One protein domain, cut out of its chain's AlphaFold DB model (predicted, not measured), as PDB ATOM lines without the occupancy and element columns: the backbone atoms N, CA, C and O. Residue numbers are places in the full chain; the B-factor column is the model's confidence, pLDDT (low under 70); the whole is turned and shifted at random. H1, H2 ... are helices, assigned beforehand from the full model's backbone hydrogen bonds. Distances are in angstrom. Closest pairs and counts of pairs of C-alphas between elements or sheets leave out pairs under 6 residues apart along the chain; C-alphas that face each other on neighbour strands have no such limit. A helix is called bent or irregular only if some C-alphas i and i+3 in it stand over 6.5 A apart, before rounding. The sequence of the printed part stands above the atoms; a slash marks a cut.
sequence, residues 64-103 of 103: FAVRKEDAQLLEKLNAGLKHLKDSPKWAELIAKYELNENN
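Overview. This is residues 64 to 103 of the 103 residues of a protein of Methanomicrobium sp (UniProt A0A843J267). Two helices meet near their ends at an open corner and make an L, the longer H1 as one arm and the shorter H2 as the other. Ahead of H1 the unnamed residues 64 to 70 make a bend that turns the backbone back into the long arm, and beyond H2 residues 97 to 103 form a tail; residues 67 to 73, of which 71 to 73 belong to H1, stick out at the far end of the long arm. The printed part has 40 residues with two named helices, H1 then H2, and no named strand; the class is all helix. The whole is loose, with a radius of gyration of the C-alphas of 12.8 A, and elongated, spanning 35 by 20 by 14 A.

Along the chain. The printed part begins at Phe 64, with its C-alpha at (-37.208, -7.335, 35.524). H1 takes residues 71 to 85, from C-alpha 71 at (-30.540, -1.736, 26.453), and is 21.1 A long from first to last C-alpha. H2 takes residues 88 to 96 and is 12.5 A long, ending with C-alpha 96 at (-47.483, -24.963, 39.399).

Arrangement. A tight link of 2 residues joins H1 to H2. The two helices are close but not clearly touching, with 1 pair of C-alphas within 8 A, those of Leu 84 and Trp 90, 6.0 A apart. Their lines are about perpendicular, at 81 degrees, and their centres are 17.9 A apart. In H1 and H2 every O i to N i+4 pair is within hydrogen-bond range. Neither helix is bent or irregular.

Size, cuts and confidence. The two C-alphas farthest apart are those of Glu 69 and Ala 95, at 35.1 A. The C-alphas of Phe 64 and Asn 103, the first and last printed residues, are 18.3 A apart. The printed part has no cut, and Asn 103 is the chain's last residue. The mean pLDDT of the printed part is 88.5, and residues 100 to 103 are under 70.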
ATOM      1  N   PHE A  64     -38.625  -7.192  35.211       92.19
ATOM      2  CA  PHE A  64     -37.208  -7.335  35.524       92.19
ATOM      3  C   PHE A  64     -36.528  -5.966  35.483       92.19
ATOM      4  O   PHE A  64     -36.464  -5.328  34.430       92.19
ATOM      5  N   ALA A  65     -36.005  -5.517  36.624       93.44
ATOM      6  CA  ALA A  65     -35.207  -4.301  36.683       93.44
ATOM      7  C   ALA A  65     -33.824  -4.539  36.057       93.44
ATOM      8  O   ALA A  65     -33.129  -5.500  36.388       93.44
ATOM      9  N   VAL A  66     -33.414  -3.635  35.170       95.38
ATOM     10  CA  VAL A  66     -32.087  -3.620  34.541       95.38
ATOM     11  C   VAL A  66     -31.448  -2.246  34.719       95.38
ATOM     12  O   VAL A  66     -32.144  -1.255  34.957       95.38
ATOM     13  N   ARG A  67     -30.118  -2.170  34.605       96.94
ATOM     14  CA  ARG A  67     -29.421  -0.879  34.598       96.94
ATOM     15  C   ARG A  67     -29.858  -0.062  33.382       96.94
ATOM     16  O   ARG A  67     -30.176  -0.620  32.332       96.94
ATOM     17  N   LYS A  68     -29.876   1.264  33.527       94.31
ATOM     18  CA  LYS A  68     -30.427   2.180  32.512       94.31
ATOM     19  C   LYS A  68     -29.686   2.092  31.176       94.31
ATOM     20  O   LYS A  68     -30.288   2.290  30.130       94.31
ATOM     21  N   GLU A  69     -28.392   1.805  31.221       96.19
ATOM     22  CA  GLU A  69     -27.502   1.689  30.071       96.19
ATOM     23  C   GLU A  69     -27.587   0.334  29.345       96.19
ATOM     24  O   GLU A  69     -27.176   0.232  28.189       96.19
ATOM     25  N   ASP A  70     -28.161  -0.700  29.968       96.06
ATOM     26  CA  ASP A  70     -28.148  -2.071  29.443       96.06
ATOM     27  C   ASP A  70     -29.328  -2.370  28.502       96.06
ATOM     28  O   ASP A  70     -30.087  -3.328  28.686       96.06
ATOM     29  N   ALA A  71     -29.464  -1.576  27.438       95.44
ATOM     30  CA  ALA A  71     -30.540  -1.736  26.453       95.44
ATOM     31  C   ALA A  71     -30.563  -3.140  25.814       95.44
ATOM     32  O   ALA A  71     -31.625  -3.736  25.647       95.44
ATOM     33  N   GLN A  72     -29.390  -3.722  25.535       95.88
ATOM     34  CA  GLN A  72     -29.304  -5.064  24.948       95.88
ATOM     35  C   GLN A  72     -29.811  -6.164  25.891       95.88
ATOM     36  O   GLN A  72     -30.365  -7.164  25.434       95.88
ATOM     37  N   LEU A  73     -29.603  -6.015  27.203       96.38
ATOM     38  CA  LEU A  73     -30.111  -6.978  28.179       96.38
ATOM     39  C   LEU A  73     -31.632  -6.865  28.283       96.38
ATOM     40  O   LEU A  73     -32.313  -7.888  28.277       96.38
ATOM     41  N   LEU A  74     -32.151  -5.634  28.316       96.56
ATOM     42  CA  LEU A  74     -33.588  -5.369  28.329       96.56
ATOM     43  C   LEU A  74     -34.295  -6.036  27.143       96.56
ATOM     44  O   LEU A  74     -35.282  -6.746  27.329       96.56
ATOM     45  N   GLU A  75     -33.772  -5.848  25.929       96.44
ATOM     46  CA  GLU A  75     -34.335  -6.445  24.713       96.44
ATOM     47  C   GLU A  75     -34.341  -7.974  24.777       96.44
ATOM     48  O   GLU A  75     -35.362  -8.604  24.493       96.44
ATOM     49  N   LYS A  76     -33.227  -8.581  25.205       97.12
ATOM     50  CA  LYS A  76     -33.116 -10.041  25.333       97.12
ATOM     51  C   LYS A  76     -34.081 -10.606  26.371       97.12
ATOM     52  O   LYS A  76     -34.714 -11.625  26.102       97.12
ATOM     53  N   LEU A  77     -34.212  -9.957  27.530       96.94
ATOM     54  CA  LEU A  77     -35.143 -10.377  28.579       96.94
ATOM     55  C   LEU A  77     -36.593 -10.286  28.103       96.94
ATOM     56  O   LEU A  77     -37.347 -11.240  28.272       96.94
ATOM     57  N   ASN A  78     -36.970  -9.184  27.451       96.25
ATOM     58  CA  ASN A  78     -38.325  -9.008  26.930       96.25
ATOM     59  C   ASN A  78     -38.653 -10.020  25.825       96.25
ATOM     60  O   ASN A  78     -39.732 -10.614  25.843       96.25
ATOM     61  N   ALA A  79     -37.726 -10.265  24.893       96.69
ATOM     62  CA  ALA A  79     -37.908 -11.268  23.844       96.69
ATOM     63  C   ALA A  79     -38.012 -12.688  24.427       96.69
ATOM     64  O   ALA A  79     -38.908 -13.446  24.057       96.69
ATOM     65  N   GLY A  80     -37.141 -13.032  25.380       95.94
ATOM     66  CA  GLY A  80     -37.167 -14.322  26.069       95.94
ATOM     67  C   GLY A  80     -38.452 -14.537  26.865       95.94
ATOM     68  O   GLY A  80     -39.070 -15.595  26.754       95.94
ATOM     69  N   LEU A  81     -38.900 -13.522  27.612       94.94
ATOM     70  CA  LEU A  81     -40.160 -13.570  28.350       94.94
ATOM     71  C   LEU A  81     -41.353 -13.727  27.407       94.94
ATOM     72  O   LEU A  81     -42.248 -14.513  27.701       94.94
ATOM     73  N   LYS A  82     -41.360 -13.029  26.266       95.62
ATOM     74  CA  LYS A  82     -42.402 -13.195  25.249       95.62
ATOM     75  C   LYS A  82     -42.443 -14.636  24.735       95.62
ATOM     76  O   LYS A  82     -43.496 -15.259  24.773       95.62
ATOM     77  N   HIS A  83     -41.301 -15.193  24.332       96.12
ATOM     78  CA  HIS A  83     -41.235 -16.579  23.857       96.12
ATOM     79  C   HIS A  83     -41.676 -17.590  24.922       96.12
ATOM     80  O   HIS A  83     -42.306 -18.590  24.590       96.12
ATOM     81  N   LEU A  84     -41.352 -17.339  26.196       94.44
ATOM     82  CA  LEU A  84     -41.808 -18.178  27.300       94.44
ATOM     83  C   LEU A  84     -43.329 -18.103  27.453       94.44
ATOM     84  O   LEU A  84     -43.959 -19.155  27.521       94.44
ATOM     85  N   LYS A  85     -43.904 -16.893  27.460       92.06
ATOM     86  CA  LYS A  85     -45.353 -16.653  27.560       92.06
ATOM     87  C   LYS A  85     -46.142 -17.276  26.410       92.06
ATOM     88  O   LYS A  85     -47.215 -17.816  26.639       92.06
ATOM     89  N   ASP A  86     -45.578 -17.261  25.205       94.88
ATOM     90  CA  ASP A  86     -46.181 -17.873  24.015       94.88
ATOM     91  C   ASP A  86     -46.079 -19.418  24.024       94.88
ATOM     92  O   ASP A  86     -46.638 -20.087  23.155       94.88
ATOM     93  N   SER A  87     -45.354 -20.012  24.982       94.75
ATOM     94  CA  SER A  87     -45.145 -21.462  25.072       94.75
ATOM     95  C   SER A  87     -46.100 -22.145  26.069       94.75
ATOM     96  O   SER A  87     -46.492 -21.531  27.062       94.75
ATOM     97  N   PRO A  88     -46.387 -23.455  25.911       93.44
ATOM     98  CA  PRO A  88     -47.189 -24.221  26.876       93.44
ATOM     99  C   PRO A  88     -46.614 -24.220  28.300       93.44
ATOM    100  O   PRO A  88     -47.357 -24.322  29.274       93.44
ATOM    101  N   LYS A  89     -45.293 -24.034  28.427       93.25
ATOM    102  CA  LYS A  89     -44.608 -23.951  29.721       93.25
ATOM    103  C   LYS A  89     -45.081 -22.774  30.564       93.25
ATOM    104  O   LYS A  89     -44.957 -22.829  31.780       93.25
ATOM    105  N   TRP A  90     -45.598 -21.709  29.949       93.75
ATOM    106  CA  TRP A  90     -46.157 -20.594  30.708       93.75
ATOM    107  C   TRP A  90     -47.348 -21.046  31.545       93.75
ATOM    108  O   TRP A  90     -47.346 -20.850  32.755       93.75
ATOM    109  N   ALA A  91     -48.304 -21.741  30.926       90.25
ATOM    110  CA  ALA A  91     -49.463 -22.283  31.627       90.25
ATOM    111  C   ALA A  91     -49.053 -23.296  32.712       90.25
ATOM    112  O   ALA A  91     -49.607 -23.275  33.807       90.25
ATOM    113  N   GLU A  92     -48.042 -24.132  32.446       93.00
ATOM    114  CA  GLU A  92     -47.486 -25.057  33.447       93.00
ATOM    115  C   GLU A  92     -46.909 -24.319  34.663       93.00
ATOM    116  O   GLU A  92     -47.122 -24.745  35.795       93.00
ATOM    117  N   LEU A  93     -46.184 -23.215  34.451       90.88
ATOM    118  CA  LEU A  93     -45.621 -22.403  35.534       90.88
ATOM    119  C   LEU A  93     -46.716 -21.693  36.332       90.88
ATOM    120  O   LEU A  93     -46.675 -21.715  37.557       90.88
ATOM    121  N   ILE A  94     -47.698 -21.105  35.648       88.25
ATOM    122  CA  ILE A  94     -48.844 -20.445  36.281       88.25
ATOM    123  C   ILE A  94     -49.603 -21.431  37.176       88.25
ATOM    124  O   ILE A  94     -49.846 -21.131  38.340       88.25
ATOM    125  N   ALA A  95     -49.888 -22.635  36.672       87.50
ATOM    126  CA  ALA A  95     -50.557 -23.679  37.440       87.50
ATOM    127  C   ALA A  95     -49.696 -24.206  38.598       87.50
ATOM    128  O   ALA A  95     -50.202 -24.395  39.697       87.50
ATOM    129  N   LYS A  96     -48.395 -24.427  38.376       87.19
ATOM    130  CA  LYS A  96     -47.483 -24.963  39.399       87.19
ATOM    131  C   LYS A  96     -47.345 -24.049  40.617       87.19
ATOM    132  O   LYS A  96     -47.142 -24.551  41.714       87.19
ATOM    133  N   TYR A  97     -47.368 -22.739  40.398       84.19
ATOM    134  CA  TYR A  97     -47.218 -21.736  41.453       84.19
ATOM    135  C   TYR A  97     -48.552 -21.093  41.845       84.19
ATOM    136  O   TYR A  97     -48.541 -20.056  42.500       84.19
ATOM    137  N   GLU A  98     -49.671 -21.678  41.402       77.56
ATOM    138  CA  GLU A  98     -51.033 -21.238  41.729       77.56
ATOM    139  C   GLU A  98     -51.239 -19.725  41.527       77.56
ATOM    140  O   GLU A  98     -51.938 -19.037  42.271       77.56
ATOM    141  N   LEU A  99     -50.596 -19.183  40.488       75.75
ATOM    142  CA  LEU A  99     -50.663 -17.766  40.171       75.75
ATOM    143  C   LEU A  99     -51.989 -17.503  39.458       75.75
ATOM    144  O   LEU A  99     -52.203 -17.939  38.332       75.75
ATOM    145  N   ASN A 100     -52.902 -16.775  40.089       63.31
ATOM    146  CA  ASN A 100     -54.133 -16.366  39.420       63.31
ATOM    147  C   ASN A 100     -53.816 -15.254  38.403       63.31
ATOM    148  O   ASN A 100     -53.268 -14.220  38.772       63.31
ATOM    149  N   GLU A 101     -54.203 -15.420  37.130       52.81
ATOM    150  CA  GLU A 101     -54.057 -14.371  36.093       52.81
ATOM    151  C   GLU A 101     -54.990 -13.155  36.306       52.81
ATOM    152  O   GLU A 101     -55.001 -12.228  35.499       52.81
ATOM    153  N   ASN A 102     -55.750 -13.131  37.403       39.19
ATOM    154  CA  ASN A 102     -56.664 -12.052  37.754       39.19
ATOM    155  C   ASN A 102     -56.105 -11.252  38.937       39.19
ATOM    156  O   ASN A 102     -56.454 -11.524  40.084       39.19
ATOM    157  N   ASN A 103     -55.262 -10.265  38.637       39.19
ATOM    158  CA  ASN A 103     -54.990  -9.117  39.505       39.19
ATOM    159  C   ASN A 103     -54.969  -7.839  38.661       39.19
ATOM    160  O   ASN A 103     -54.243  -7.832  37.641       39.19
TER     161      ASN A 103